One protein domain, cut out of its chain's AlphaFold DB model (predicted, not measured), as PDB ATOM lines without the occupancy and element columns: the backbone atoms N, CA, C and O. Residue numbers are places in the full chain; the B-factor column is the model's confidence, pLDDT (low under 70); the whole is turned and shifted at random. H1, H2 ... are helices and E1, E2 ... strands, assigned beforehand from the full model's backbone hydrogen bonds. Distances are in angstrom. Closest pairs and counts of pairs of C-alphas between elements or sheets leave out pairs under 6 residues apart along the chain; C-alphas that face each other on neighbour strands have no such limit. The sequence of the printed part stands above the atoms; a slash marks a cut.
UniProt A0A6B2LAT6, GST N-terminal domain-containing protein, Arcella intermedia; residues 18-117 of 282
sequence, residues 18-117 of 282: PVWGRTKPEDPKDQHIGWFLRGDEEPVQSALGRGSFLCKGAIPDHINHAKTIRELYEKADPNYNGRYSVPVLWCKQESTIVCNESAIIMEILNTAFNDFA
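This is residues 18 to 117 of the 282 residues of the protein "GST N-terminal domain-containing protein" of Arcella intermedia (UniProt A0A6B2LAT6). Little regular structure: mostly loops, with two small hairpins, E1-E2 and E3-E4, helix H1 between them, and helix H2 beyond E3-E4, where residues 110 to 116 stick out. The 100 printed residues, 34 in named elements, run E1, E2, H1, E3, E4, H2; the class is mixed, both two-stranded sheets antiparallel. It is only just loose, close to compact: radius of gyration of the C-alphas 15.4 A, spans 47 by 33 by 23 A.

E1, residues 18 to 22, and E2, residues 33 to 36, form an antiparallel hairpin; N 34 and O 21 are within hydrogen-bond range, 2.9 A. The closest C-alphas of E2 and H1, residues 69 to 76, are Trp 35 and Ile 69, 5.6 A. Those of H1 and E4, residues 96 to 99, are Ala 76 and Thr 96, 4.5 A. E3, residues 89 to 91, and E4 form an antiparallel hairpin; N 89 and O 99 are within hydrogen-bond range, 2.8 A. The closest C-alphas of E4 and H2, residues 102 to 111, are Cys 99 and Ile 105, 6.7 A. In H1 and H2 every O i to N i+4 pair is within hydrogen-bond range.

E1 begins at C-alpha 18 (-26.290, -7.222, -51.835) and spans 13.3 A, H1 11.1 A; H2 spans 14.8 A to C-alpha 111 (-35.963, -3.590, -24.206).

The C-alphas farthest apart, Pro 28 and Asp 115, are 48.6 A apart. The links E2 to H1 and H1 to E3 are long. The printed part has no cut; no printed residue is under 70 in pLDDT.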
ATOM      1  N   PRO A  18     -25.322  -6.143 -51.607       93.81
ATOM      2  CA  PRO A  18     -26.290  -7.222 -51.835       93.81
ATOM      3  C   PRO A  18     -25.737  -8.362 -52.702       93.81
ATOM      4  O   PRO A  18     -26.136  -9.515 -52.557       93.81
ATOM      5  N   VAL A  19     -24.796  -8.062 -53.598       94.00
ATOM      6  CA  VAL A  19     -24.153  -9.069 -54.456       94.00
ATOM      7  C   VAL A  19     -23.026  -9.773 -53.711       94.00
ATOM      8  O   VAL A  19     -22.077  -9.124 -53.263       94.00
ATOM      9  N   TRP A  20     -23.115 -11.101 -53.612       92.81
ATOM     10  CA  TRP A  20     -22.081 -11.915 -52.978       92.81
ATOM     11  C   TRP A  20     -20.893 -12.136 -53.910       92.81
ATOM     12  O   TRP A  20     -21.028 -12.200 -55.134       92.81
ATOM     13  N   GLY A  21     -19.732 -12.388 -53.317       90.19
ATOM     14  CA  GLY A  21     -18.578 -12.903 -54.046       90.19
ATOM     15  C   GLY A  21     -17.571 -13.561 -53.119       90.19
ATOM     16  O   GLY A  21     -17.861 -13.844 -51.957       90.19
ATOM     17  N   ARG A  22     -16.397 -13.868 -53.667       91.69
ATOM     18  CA  ARG A  22     -15.356 -14.633 -52.974       91.69
ATOM     19  C   ARG A  22     -14.853 -13.891 -51.750       91.69
ATOM     20  O   ARG A  22     -14.354 -12.779 -51.880       91.69
ATOM     21  N   THR A  23     -14.948 -14.522 -50.583       93.31
ATOM     22  CA  THR A  23     -14.511 -13.875 -49.337       93.31
ATOM     23  C   THR A  23     -13.019 -14.032 -49.057       93.31
ATOM     24  O   THR A  23     -12.497 -13.272 -48.255       93.31
ATOM     25  N   LYS A  24     -12.345 -14.970 -49.738       91.19
ATOM     26  CA  LYS A  24     -10.879 -15.126 -49.788       91.19
ATOM     27  C   LYS A  24     -10.419 -15.343 -51.234       91.19
ATOM     28  O   LYS A  24     -10.134 -16.472 -51.626       91.19
ATOM     29  N   PRO A  25     -10.461 -14.309 -52.096       88.00
ATOM     30  CA  PRO A  25     -10.116 -14.448 -53.515       88.00
ATOM     31  C   PRO A  25      -8.660 -14.882 -53.757       88.00
ATOM     32  O   PRO A  25      -8.358 -15.444 -54.807       88.00
ATOM     33  N   GLU A  26      -7.770 -14.637 -52.797       91.12
ATOM     34  CA  GLU A  26      -6.364 -15.038 -52.812       91.12
ATOM     35  C   GLU A  26      -6.131 -16.538 -52.573       91.12
ATOM     36  O   GLU A  26      -5.090 -17.051 -52.983       91.12
ATOM     37  N   ASP A  27      -7.080 -17.249 -51.951       92.19
ATOM     38  CA  ASP A  27      -7.002 -18.699 -51.767       92.19
ATOM     39  C   ASP A  27      -7.884 -19.417 -52.805       92.19
ATOM     40  O   ASP A  27      -9.109 -19.496 -52.656       92.19
ATOM     41  N   PRO A  28      -7.296 -20.007 -53.863       89.25
ATOM     42  CA  PRO A  28      -8.066 -20.703 -54.887       89.25
ATOM     43  C   PRO A  28      -8.767 -21.964 -54.359       89.25
ATOM     44  O   PRO A  28      -9.695 -22.456 -55.005       89.25
ATOM     45  N   LYS A  29      -8.361 -22.510 -53.204       93.12
ATOM     46  CA  LYS A  29      -9.031 -23.661 -52.579       93.12
ATOM     47  C   LYS A  29     -10.265 -23.239 -51.791       93.12
ATOM     48  O   LYS A  29     -11.188 -24.039 -51.648       93.12
ATOM     49  N   ASP A  30     -10.310 -21.996 -51.325       91.94
ATOM     50  CA  ASP A  30     -11.422 -21.483 -50.542       91.94
ATOM     51  C   ASP A  30     -12.577 -21.070 -51.447       91.94
ATOM     52  O   ASP A  30     -12.581 -19.986 -52.026       91.94
ATOM     53  N   GLN A  31     -13.570 -21.950 -51.577       90.56
ATOM     54  CA  GLN A  31     -14.695 -21.726 -52.476       90.56
ATOM     55  C   GLN A  31     -15.809 -20.831 -51.905       90.56
ATOM     56  O   GLN A  31     -16.837 -20.646 -52.560       90.56
ATOM     57  N   HIS A  32     -15.629 -20.268 -50.708       93.00
ATOM     58  CA  HIS A  32     -16.689 -19.550 -50.015       93.00
ATOM     59  C   HIS A  32     -17.080 -18.249 -50.732       93.00
ATOM     60  O   HIS A  32     -16.249 -17.391 -51.047       93.00
ATOM     61  N   ILE A  33     -18.387 -18.083 -50.929       93.06
ATOM     62  CA  ILE A  33     -19.014 -16.888 -51.491       93.06
ATOM     63  C   ILE A  33     -19.908 -16.282 -50.408       93.06
ATOM     64  O   ILE A  33     -20.702 -16.987 -49.793       93.06
ATOM     65  N   GLY A  34     -19.757 -14.985 -50.152       94.12
ATOM     66  CA  GLY A  34     -20.418 -14.308 -49.045       94.12
ATOM     67  C   GLY A  34     -20.423 -12.788 -49.177       94.12
ATOM     68  O   GLY A  34     -20.192 -12.237 -50.252       94.12
ATOM     69  N   TRP A  35     -20.786 -12.122 -48.078       94.81
ATOM     70  CA  TRP A  35     -21.156 -10.706 -48.091       94.81
ATOM     71  C   TRP A  35     -19.908  -9.846 -48.002       94.81
ATOM     72  O   TRP A  35     -19.041 -10.092 -47.156       94.81
ATOM     73  N   PHE A  36     -19.877  -8.791 -48.812       92.12
ATOM     74  CA  PHE A  36     -18.852  -7.758 -48.747       92.12
ATOM     75  C   PHE A  36     -19.333  -6.535 -47.979       92.12
ATOM     76  O   PHE A  36     -20.493  -6.140 -48.066       92.12
ATOM     77  N   LEU A  37     -18.398  -5.896 -47.291       91.56
ATOM     78  CA  LEU A  37     -18.563  -4.637 -46.576       91.56
ATOM     79  C   LEU A  37     -17.819  -3.547 -47.354       91.56
ATOM     80  O   LEU A  37     -16.781  -3.044 -46.935       91.56
ATOM     81  N   ARG A  38     -18.337  -3.229 -48.540       87.88
ATOM     82  CA  ARG A  38     -17.805  -2.187 -49.427       87.88
ATOM     83  C   ARG A  38     -18.855  -1.112 -49.679       87.88
ATOM     84  O   ARG A  38     -20.042  -1.363 -49.489       87.88
ATOM     85  N   GLY A  39     -18.396   0.057 -50.115       83.88
ATOM     86  CA  GLY A  39     -19.268   1.170 -50.483       83.88
ATOM     87  C   GLY A  39     -20.040   0.898 -51.771       83.88
ATOM     88  O   GLY A  39     -19.833  -0.120 -52.438       83.88
ATOM     89  N   ASP A  40     -20.906   1.840 -52.121       82.25
ATOM     90  CA  ASP A  40     -21.815   1.783 -53.265       82.25
ATOM     91  C   ASP A  40     -21.309   2.526 -54.514       82.25
ATOM     92  O   ASP A  40     -22.077   2.818 -55.430       82.25
ATOM     93  N   GLU A  41     -20.011   2.823 -54.555       82.75
ATOM     94  CA  GLU A  41     -19.386   3.660 -55.584       82.75
ATOM     95  C   GLU A  41     -19.227   2.932 -56.926       82.75
ATOM     96  O   GLU A  41     -19.454   3.513 -57.983       82.75
ATOM     97  N   GLU A  42     -18.860   1.650 -56.884       86.75
ATOM     98  CA  GLU A  42     -18.466   0.874 -58.061       86.75
ATOM     99  C   GLU A  42     -19.315  -0.392 -58.202       86.75
ATOM    100  O   GLU A  42     -19.557  -1.081 -57.202       86.75
ATOM    101  N   PRO A  43     -19.731  -0.752 -59.431       90.25
ATOM    102  CA  PRO A  43     -20.538  -1.935 -59.652       90.25
ATOM    103  C   PRO A  43     -19.764  -3.224 -59.356       90.25
ATOM    104  O   PRO A  43     -18.551  -3.332 -59.551       90.25
ATOM    105  N   VAL A  44     -20.501  -4.244 -58.922       90.69
ATOM    106  CA  VAL A  44     -19.968  -5.566 -58.580       90.69
ATOM    107  C   VAL A  44     -20.520  -6.603 -59.552       90.69
ATOM    108  O   VAL A  44     -21.684  -6.545 -59.937       90.69
ATOM    109  N   GLN A  45     -19.696  -7.562 -59.966       92.12
ATOM    110  CA  GLN A  45     -20.159  -8.718 -60.737       92.12
ATOM    111  C   GLN A  45     -20.597  -9.839 -59.792       92.12
ATOM    112  O   GLN A  45     -20.097  -9.940 -58.673       92.12
ATOM    113  N   SER A  46     -21.493 -10.718 -60.241       92.56
ATOM    114  CA  SER A  46     -21.819 -11.923 -59.472       92.56
ATOM    115  C   SER A  46     -20.586 -12.814 -59.276       92.56
ATOM    116  O   SER A  46     -19.588 -12.687 -59.988       92.56
ATOM    117  N   ALA A  47     -20.673 -13.792 -58.374       89.44
ATOM    118  CA  ALA A  47     -19.580 -14.733 -58.123       89.44
ATOM    119  C   ALA A  47     -19.126 -15.544 -59.360       89.44
ATOM    120  O   ALA A  47     -18.018 -16.074 -59.363       89.44
ATOM    121  N   LEU A  48     -19.952 -15.623 -60.414       90.81
ATOM    122  CA  LEU A  48     -19.600 -16.232 -61.705       90.81
ATOM    123  C   LEU A  48     -19.105 -15.215 -62.754       90.81
ATOM    124  O   LEU A  48     -19.053 -15.536 -63.943       90.81
ATOM    125  N   GLY A  49     -18.806 -13.976 -62.355       92.19
ATOM    126  CA  GLY A  49     -18.390 -12.902 -63.263       92.19
ATOM    127  C   GLY A  49     -19.504 -12.433 -64.204       92.19
ATOM    128  O   GLY A  49     -19.227 -12.000 -65.323       92.19
ATOM    129  N   ARG A  50     -20.776 -12.573 -63.803       93.69
ATOM    130  CA  ARG A  50     -21.934 -12.172 -64.620       93.69
ATOM    131  C   ARG A  50     -22.493 -10.835 -64.157       93.69
ATOM    132  O   ARG A  50     -22.518 -10.552 -62.961       93.69
ATOM    133  N   GLY A  51     -23.007 -10.070 -65.116       92.31
ATOM    134  CA  GLY A  51     -23.640  -8.782 -64.862       92.31
ATOM    135  C   GLY A  51     -22.669  -7.711 -64.362       92.31
ATOM    136  O   GLY A  51     -21.458  -7.916 -64.288       92.31
ATOM    137  N   SER A  52     -23.239  -6.550 -64.063       93.31
ATOM    138  CA  SER A  52     -22.575  -5.400 -63.458       93.31
ATOM    139  C   SER A  52     -23.628  -4.693 -62.614       93.31
ATOM    140  O   SER A  52     -24.587  -4.140 -63.154       93.31
ATOM    141  N   PHE A  53     -23.513  -4.817 -61.295       91.88
ATOM    142  CA  PHE A  53     -24.554  -4.434 -60.350       91.88
ATOM    143  C   PHE A  53     -24.058  -3.279 -59.491       91.88
ATOM    144  O   PHE A  53     -23.287  -3.482 -58.552       91.88
ATOM    145  N   LEU A  54     -24.484  -2.069 -59.840       90.31
ATOM    146  CA  LEU A  54     -24.354  -0.901 -58.978       90.31
ATOM    147  C   LEU A  54     -25.540  -0.894 -58.018       90.31
ATOM    148  O   LEU A  54     -26.674  -1.023 -58.472       90.31
ATOM    149  N   CYS A  55     -25.299  -0.735 -56.718       81.56
ATOM    150  CA  CYS A  55     -26.388  -0.682 -55.753       81.56
ATOM    151  C   CYS A  55     -26.116   0.319 -54.637       81.56
ATOM    152  O   CYS A  55     -25.209   0.126 -53.830       81.56
ATOM    153  N   LYS A  56     -26.941   1.368 -54.583       89.38
ATOM    154  CA  LYS A  56     -26.819   2.455 -53.607       89.38
ATOM    155  C   LYS A  56     -27.250   2.028 -52.209       89.38
ATOM    156  O   LYS A  56     -28.155   1.211 -52.052       89.38
ATOM    157  N   GLY A  57     -26.646   2.623 -51.185       91.25
ATOM    158  CA  GLY A  57     -27.024   2.421 -49.784       91.25
ATOM    159  C   GLY A  57     -26.321   1.255 -49.084       91.25
ATOM    160  O   GLY A  57     -26.689   0.931 -47.956       91.25
ATOM    161  N   ALA A  58     -25.319   0.633 -49.712       93.50
ATOM    162  CA  ALA A  58     -24.349  -0.176 -48.977       93.50
ATOM    163  C   ALA A  58     -23.454   0.748 -48.133       93.50
ATOM    164  O   ALA A  58     -23.036   1.810 -48.592       93.50
ATOM    165  N   ILE A  59     -23.175   0.355 -46.892       94.75
ATOM    166  CA  ILE A  59     -22.395   1.144 -45.933       94.75
ATOM    167  C   ILE A  59     -21.194   0.290 -45.512       94.75
ATOM    168  O   ILE A  59     -21.408  -0.755 -44.885       94.75
ATOM    169  N   PRO A  60     -19.952   0.697 -45.845       94.50
ATOM    170  CA  PRO A  60     -18.744  -0.017 -45.446       94.50
ATOM    171  C   PRO A  60     -18.633  -0.190 -43.931       94.50
ATOM    172  O   PRO A  60     -19.221   0.556 -43.147       94.50
ATOM    173  N   ASP A  61     -17.796  -1.130 -43.502       96.25
ATOM    174  CA  ASP A  61     -17.427  -1.201 -42.094       96.25
ATOM    175  C   ASP A  61     -16.384  -0.138 -41.734       96.25
ATOM    176  O   ASP A  61     -15.187  -0.288 -41.968       96.25
ATOM    177  N   HIS A  62     -16.851   0.943 -41.116       94.50
ATOM    178  CA  HIS A  62     -15.995   2.018 -40.617       94.50
ATOM    179  C   HIS A  62     -15.352   1.717 -39.254       94.50
ATOM    180  O   HIS A  62     -14.555   2.525 -38.783       94.50
ATOM    181  N   ILE A  63     -15.708   0.603 -38.603       95.62
ATOM    182  CA  ILE A  63     -15.240   0.266 -37.255       95.62
ATOM    183  C   ILE A  63     -14.067  -0.705 -37.304       95.62
ATOM    184  O   ILE A  63     -13.032  -0.434 -36.701       95.62
ATOM    185  N   ASN A  64     -14.214  -1.839 -37.994       96.19
ATOM    186  CA  ASN A  64     -13.129  -2.817 -38.102       96.19
ATOM    187  C   ASN A  64     -12.376  -2.718 -39.423       96.19
ATOM    188  O   ASN A  64     -11.343  -3.372 -39.554       96.19
ATOM    189  N   HIS A  65     -12.886  -1.936 -40.382       95.44
ATOM    190  CA  HIS A  65     -12.392  -1.910 -41.759       95.44
ATOM    191  C   HIS A  65     -12.385  -3.301 -42.409       95.44
ATOM    192  O   HIS A  65     -11.574  -3.574 -43.296       95.44
ATOM    193  N   ALA A  66     -13.293  -4.179 -41.963       96.00
ATOM    194  CA  ALA A  66     -13.480  -5.493 -42.552       96.00
ATOM    195  C   ALA A  66     -14.031  -5.345 -43.975       96.00
ATOM    196  O   ALA A  66     -14.916  -4.529 -44.234       96.00
ATOM    197  N   LYS A  67     -13.525  -6.160 -44.900       94.88
ATOM    198  CA  LYS A  67     -13.969  -6.206 -46.299       94.88
ATOM    199  C   LYS A  67     -15.108  -7.190 -46.503       94.88
ATOM    200  O   LYS A  67     -15.848  -7.075 -47.480       94.88
ATOM    201  N   THR A  68     -15.259  -8.164 -45.609       95.94
ATOM    202  CA  THR A  68     -16.301  -9.193 -45.680       95.94
ATOM    203  C   THR A  68     -16.921  -9.445 -44.313       95.94
ATOM    204  O   THR A  68     -16.285  -9.239 -43.283       95.94
ATOM    205  N   ILE A  69     -18.155  -9.958 -44.287       97.31
ATOM    206  CA  ILE A  69     -18.767 -10.435 -43.033       97.31
ATOM    207  C   ILE A  69     -17.931 -11.563 -42.422       97.31
ATOM    208  O   ILE A  69     -17.781 -11.628 -41.207       97.31
ATOM    209  N   ARG A  70     -17.334 -12.418 -43.258       97.12
ATOM    210  CA  ARG A  70     -16.449 -13.497 -42.811       97.12
ATOM    211  C   ARG A  70     -15.289 -12.992 -41.954       97.12
ATOM    212  O   ARG A  70     -15.026 -13.579 -40.912       97.12
ATOM    213  N   GLU A  71     -14.641 -11.902 -42.355       96.94
ATOM    214  CA  GLU A  71     -13.541 -11.313 -41.582       96.94
ATOM    215  C   GLU A  71     -13.976 -10.888 -40.172       96.94
ATOM    216  O   GLU A  71     -13.188 -11.009 -39.242       96.94
ATOM    217  N   LEU A  72     -15.228 -10.455 -39.971       97.94
ATOM    218  CA  LEU A  72     -15.739 -10.136 -38.630       97.94
ATOM    219  C   LEU A  72     -15.856 -11.382 -37.745       97.94
ATOM    220  O   LEU A  72     -15.519 -11.329 -36.564       97.94
ATOM    221  N   TYR A  73     -16.308 -12.502 -38.309       98.25
ATOM    222  CA  TYR A  73     -16.379 -13.775 -37.590       98.25
ATOM    223  C   TYR A  73     -14.989 -14.318 -37.267       98.25
ATOM    224  O   TYR A  73     -14.739 -14.669 -36.121       98.25
ATOM    225  N   GLU A  74     -14.076 -14.331 -38.241       97.00
ATOM    226  CA  GLU A  74     -12.691 -14.779 -38.029       97.00
ATOM    227  C   GLU A  74     -11.937 -13.856 -37.050       97.00
ATOM    228  O   GLU A  74     -11.058 -14.310 -36.322       97.00
ATOM    229  N   LYS A  75     -12.304 -12.567 -36.987       97.19
ATOM    230  CA  LYS A  75     -11.790 -11.626 -35.982       97.19
ATOM    231  C   LYS A  75     -12.319 -11.923 -34.577       97.19
ATOM    232  O   LYS A  75     -11.556 -11.805 -33.624       97.19
ATOM    233  N   ALA A  76     -13.598 -12.274 -34.443       97.81
ATOM    234  CA  ALA A  76     -14.202 -12.620 -33.156       97.81
ATOM    235  C   ALA A  76     -13.729 -13.987 -32.632       97.81
ATOM    236  O   ALA A  76     -13.533 -14.149 -31.429       97.81
ATOM    237  N   ASP A  77     -13.539 -14.953 -33.531       97.38
ATOM    238  CA  ASP A  77     -13.028 -16.290 -33.240       97.38
ATOM    239  C   ASP A  77     -12.193 -16.810 -34.431       97.38
ATOM    240  O   ASP A  77     -12.752 -17.225 -35.451       97.38
ATOM    241  N   PRO A  78     -10.851 -16.844 -34.314       95.25
ATOM    242  CA  PRO A  78      -9.972 -17.346 -35.373       95.25
ATOM    243  C   PRO A  78     -10.195 -18.819 -35.743       95.25
ATOM    244  O   PRO A  78      -9.755 -19.250 -36.808       95.25
ATOM    245  N   ASN A  79     -10.854 -19.596 -34.876       95.56
ATOM    246  CA  ASN A  79     -11.170 -21.006 -35.106       95.56
ATOM    247  C   ASN A  79     -12.627 -21.220 -35.550       95.56
ATOM    248  O   ASN A  79     -13.097 -22.363 -35.581       95.56
ATOM    249  N   TYR A  80     -13.341 -20.146 -35.904       95.62
ATOM    250  CA  TYR A  80     -14.733 -20.224 -36.319       95.62
ATOM    251  C   TYR A  80     -14.908 -21.134 -37.543       95.62
ATOM    252  O   TYR A  80     -14.297 -20.936 -38.594       95.62
ATOM    253  N   ASN A  81     -15.788 -22.127 -37.423       91.88
ATOM    254  CA  ASN A  81     -16.065 -23.121 -38.466       91.88
ATOM    255  C   ASN A  81     -17.553 -23.188 -38.863       91.88
ATOM    256  O   ASN A  81     -17.979 -24.129 -39.534       91.88
ATOM    257  N   GLY A  82     -18.344 -22.198 -38.441       93.12
ATOM    258  CA  GLY A  82     -19.776 -22.109 -38.714       93.12
ATOM    259  C   GLY A  82     -20.123 -21.346 -39.998       93.12
ATOM    260  O   GLY A  82     -19.291 -21.111 -40.874       93.12
ATOM    261  N   ARG A  83     -21.395 -20.944 -40.111       94.12
ATOM    262  CA  ARG A  83     -21.894 -20.132 -41.231       94.12
ATOM    263  C   ARG A  83     -21.695 -18.645 -40.958       94.12
ATOM    264  O   ARG A  83     -22.196 -18.124 -39.969       94.12
ATOM    265  N   TYR A  84     -21.089 -17.945 -41.906       96.31
ATOM    266  CA  TYR A  84     -20.997 -16.487 -41.887       96.31
ATOM    267  C   TYR A  84     -22.347 -15.872 -42.279       96.31
ATOM    268  O   TYR A  84     -22.713 -15.880 -43.454       96.31
ATOM    269  N   SER A  85     -23.111 -15.380 -41.302       95.88
ATOM    270  CA  SER A  85     -24.472 -14.874 -41.510       95.88
ATOM    271  C   SER A  85     -24.609 -13.390 -41.174       95.88
ATOM    272  O   SER A  85     -23.775 -12.799 -40.497       95.88
ATOM    273  N   VAL A  86     -25.706 -12.789 -41.632       96.94
ATOM    274  CA  VAL A  86     -26.207 -11.499 -41.142       96.94
ATOM    275  C   VAL A  86     -27.607 -11.704 -40.555       96.94
ATOM    276  O   VAL A  86     -28.308 -12.609 -41.015       96.94
ATOM    277  N   PRO A  87     -28.053 -10.877 -39.591       97.62
ATOM    278  CA  PRO A  87     -27.353  -9.738 -38.979       97.62
ATOM    279  C   PRO A  87     -26.221 -10.143 -38.017       97.62
ATOM    280  O   PRO A  87     -26.180 -11.269 -37.534       97.62
ATOM    281  N   VAL A  88     -25.326  -9.194 -37.722       98.12
ATOM    282  CA  VAL A  88     -24.280  -9.310 -36.689       98.12
ATOM    283  C   VAL A  88     -24.414  -8.126 -35.735       98.12
ATOM    284  O   VAL A  88     -24.283  -6.975 -36.152       98.12
ATOM    285  N   LEU A  89     -24.661  -8.401 -34.454       98.25
ATOM    286  CA  LEU A  89     -24.553  -7.420 -33.379       98.25
ATOM    287  C   LEU A  89     -23.121  -7.452 -32.837       98.25
ATOM    288  O   LEU A  89     -22.709  -8.423 -32.202       98.25
ATOM    289  N   TRP A  90     -22.360  -6.396 -33.111       98.38
ATOM    290  CA  TRP A  90     -20.936  -6.298 -32.790       98.38
ATOM    291  C   TRP A  90     -20.683  -5.436 -31.549       98.38
ATOM    292  O   TRP A  90     -21.169  -4.305 -31.465       98.38
ATOM    293  N   CYS A  91     -19.865  -5.927 -30.617       97.94
ATOM    294  CA  CYS A  91     -19.354  -5.137 -29.501       97.94
ATOM    295  C   CYS A  91     -18.053  -4.445 -29.913       97.94
ATOM    296  O   CYS A  91     -17.030  -5.095 -30.118       97.94
ATOM    297  N   LYS A  92     -18.070  -3.110 -29.997       97.19
ATOM    298  CA  LYS A  92     -16.881  -2.323 -30.367       97.19
ATOM    299  C   LYS A  92     -15.778  -2.383 -29.308       97.19
ATOM    300  O   LYS A  92     -14.609  -2.394 -29.664       97.19
ATOM    301  N   GLN A  93     -16.158  -2.415 -28.031       97.31
ATOM    302  CA  GLN A  93     -15.220  -2.407 -26.909       97.31
ATOM    303  C   GLN A  93     -14.435  -3.718 -26.829       97.31
ATOM    304  O   GLN A  93     -13.211  -3.702 -26.828       97.31
ATOM    305  N   GLU A  94     -15.144  -4.845 -26.848       97.56
ATOM    306  CA  GLU A  94     -14.541  -6.181 -26.762       97.56
ATOM    307  C   GLU A  94     -14.096  -6.723 -28.131       97.56
ATOM    308  O   GLU A  94     -13.510  -7.797 -28.215       97.56
ATOM    309  N   SER A  95     -14.377  -5.993 -29.218       97.19
ATOM    310  CA  SER A  95     -14.067  -6.394 -30.596       97.19
ATOM    311  C   SER A  95     -14.536  -7.817 -30.934       97.19
ATOM    312  O   SER A  95     -13.787  -8.603 -31.511       97.19
ATOM    313  N   THR A  96     -15.784  -8.139 -30.586       98.25
ATOM    314  CA  THR A  96     -16.365  -9.472 -30.799       98.25
ATOM    315  C   THR A  96     -17.850  -9.419 -31.165       98.25
ATOM    316  O   THR A  96     -18.521  -8.393 -31.002       98.25
ATOM    317  N   ILE A  97     -18.379 -10.538 -31.661       98.25
ATOM    318  CA  ILE A  97     -19.802 -10.713 -31.969       98.25
ATOM    319  C   ILE A  97     -20.558 -11.005 -30.668       98.25
ATOM    320  O   ILE A  97     -20.304 -12.007 -30.008       98.25
ATOM    321  N   VAL A  98     -21.527 -10.153 -30.327       97.75
ATOM    322  CA  VAL A  98     -22.445 -10.369 -29.194       97.75
ATOM    323  C   VAL A  98     -23.522 -11.377 -29.569       97.75
ATOM    324  O   VAL A  98     -23.853 -12.269 -28.794       97.75
ATOM    325  N   CYS A  99     -24.112 -11.209 -30.752       97.75
ATOM    326  CA  CYS A  99     -25.201 -12.050 -31.226       97.75
ATOM    327  C   CYS A  99     -25.274 -12.003 -32.753       97.75
ATOM    328  O   CYS A  99     -25.085 -10.947 -33.357       97.75
ATOM    329  N   ASN A 100     -25.588 -13.132 -33.378       96.81
ATOM    330  CA  ASN A 100     -25.910 -13.229 -34.803       96.81
ATOM    331  C   ASN A 100     -27.274 -13.893 -35.061       96.81
ATOM    332  O   ASN A 100     -27.588 -14.227 -36.201       96.81
ATOM    333  N   GLU A 101     -28.084 -14.085 -34.015       96.19
ATOM    334  CA  GLU A 101     -29.443 -14.605 -34.131       96.19
ATOM    335  C   GLU A 101     -30.436 -13.442 -34.185       96.19
ATOM    336  O   GLU A 101     -30.650 -12.721 -33.210       96.19
ATOM    337  N   SER A 102     -31.057 -13.260 -35.348       94.88
ATOM    338  CA  SER A 102     -31.988 -12.164 -35.623       94.88
ATOM    339  C   SER A 102     -33.151 -12.073 -34.629       94.88
ATOM    340  O   SER A 102     -33.544 -10.964 -34.270       94.88
ATOM    341  N   ALA A 103     -33.685 -13.213 -34.169       92.31
ATOM    342  CA  ALA A 103     -34.772 -13.259 -33.191       92.31
ATOM    343  C   ALA A 103     -34.355 -12.607 -31.868       92.31
ATOM    344  O   ALA A 103     -35.008 -11.680 -31.395       92.31
ATOM    345  N   ILE A 104     -33.205 -13.038 -31.353       96.31
ATOM    346  CA  ILE A 104     -32.638 -12.561 -30.093       96.31
ATOM    347  C   ILE A 104     -32.237 -11.089 -30.221       96.31
ATOM    348  O   ILE A 104     -32.507 -10.296 -29.325       96.31
ATOM    349  N   ILE A 105     -31.657 -10.679 -31.354       98.00
ATOM    350  CA  ILE A 105     -31.315  -9.268 -31.591       98.00
ATOM    351  C   ILE A 105     -32.569  -8.386 -31.560       98.00
ATOM    352  O   ILE A 105     -32.518  -7.292 -31.002       98.00
ATOM    353  N   MET A 106     -33.696  -8.825 -32.129       96.12
ATOM    354  CA  MET A 106     -34.940  -8.048 -32.051       96.12
ATOM    355  C   MET A 106     -35.414  -7.865 -30.607       96.12
ATOM    356  O   MET A 106     -35.823  -6.759 -30.267       96.12
ATOM    357  N   GLU A 107     -35.326  -8.900 -29.773       96.00
ATOM    358  CA  GLU A 107     -35.683  -8.831 -28.350       96.00
ATOM    359  C   GLU A 107     -34.724  -7.927 -27.562       96.00
ATOM    360  O   GLU A 107     -35.175  -7.049 -26.825       96.00
ATOM    361  N   ILE A 108     -33.408  -8.052 -27.790       97.94
ATOM    362  CA  ILE A 108     -32.388  -7.167 -27.202       97.94
ATOM    363  C   ILE A 108     -32.705  -5.704 -27.535       97.94
ATOM    364  O   ILE A 108     -32.742  -4.855 -26.648       97.94
ATOM    365  N   LEU A 109     -32.954  -5.394 -28.811       97.81
ATOM    366  CA  LEU A 109     -33.251  -4.027 -29.243       97.81
ATOM    367  C   LEU A 109     -34.605  -3.519 -28.724       97.81
ATOM    368  O   LEU A 109     -34.778  -2.308 -28.607       97.81
ATOM    369  N   ASN A 110     -35.554  -4.410 -28.428       97.19
ATOM    370  CA  ASN A 110     -36.875  -4.038 -27.926       97.19
ATOM    371  C   ASN A 110     -36.814  -3.434 -26.517       97.19
ATOM    372  O   ASN A 110     -37.535  -2.475 -26.251       97.19
ATOM    373  N   THR A 111     -35.960  -3.965 -25.633       96.69
ATOM    374  CA  THR A 111     -35.963  -3.590 -24.206       96.69
ATOM    375  C   THR A 111     -34.618  -3.115 -23.663       96.69
ATOM    376  O   THR A 111     -34.591  -2.165 -22.880       96.69
ATOM    377  N   ALA A 112     -33.491  -3.710 -24.073       97.38
ATOM    378  CA  ALA A 112     -32.195  -3.496 -23.416       97.38
ATOM    379  C   ALA A 112     -31.619  -2.080 -23.606       97.38
ATOM    380  O   ALA A 112     -30.703  -1.686 -22.891       97.38
ATOM    381  N   PHE A 113     -32.156  -1.314 -24.560       97.25
ATOM    382  CA  PHE A 113     -31.724   0.048 -24.879       97.25
ATOM    383  C   PHE A 113     -32.805   1.106 -24.610       97.25
ATOM    384  O   PHE A 113     -32.692   2.219 -25.120       97.25
ATOM    385  N   ASN A 114     -33.852   0.791 -23.836       97.69
ATOM    386  CA  ASN A 114     -34.964   1.719 -23.584       97.69
ATOM    387  C   ASN A 114     -34.512   3.074 -23.022       97.69
ATOM    388  O   ASN A 114     -35.024   4.097 -23.464       97.69
ATOM    389  N   ASP A 115     -33.500   3.102 -22.153       97.94
ATOM    390  CA  ASP A 115     -32.970   4.347 -21.573       97.94
ATOM    391  C   ASP A 115     -32.332   5.291 -22.611       97.94
ATOM    392  O   ASP A 115     -32.151   6.480 -22.351       97.94
ATOM    393  N   PHE A 116     -32.001   4.775 -23.799       97.75
ATOM    394  CA  PHE A 116     -31.392   5.532 -24.897       97.75
ATOM    395  C   PHE A 116     -32.291   5.628 -26.138       97.75
ATOM    396  O   PHE A 116     -31.945   6.310 -27.106       97.75
ATOM    397  N   ALA A 117     -33.420   4.918 -26.145       97.75
ATOM    398  CA  ALA A 117     -34.359   4.891 -27.253       97.75
ATOM    399  C   ALA A 117     -35.098   6.229 -27.359       97.75
ATOM    400  O   ALA A 117     -35.496   6.815 -26.355       97.75
TER     401      ALA A 117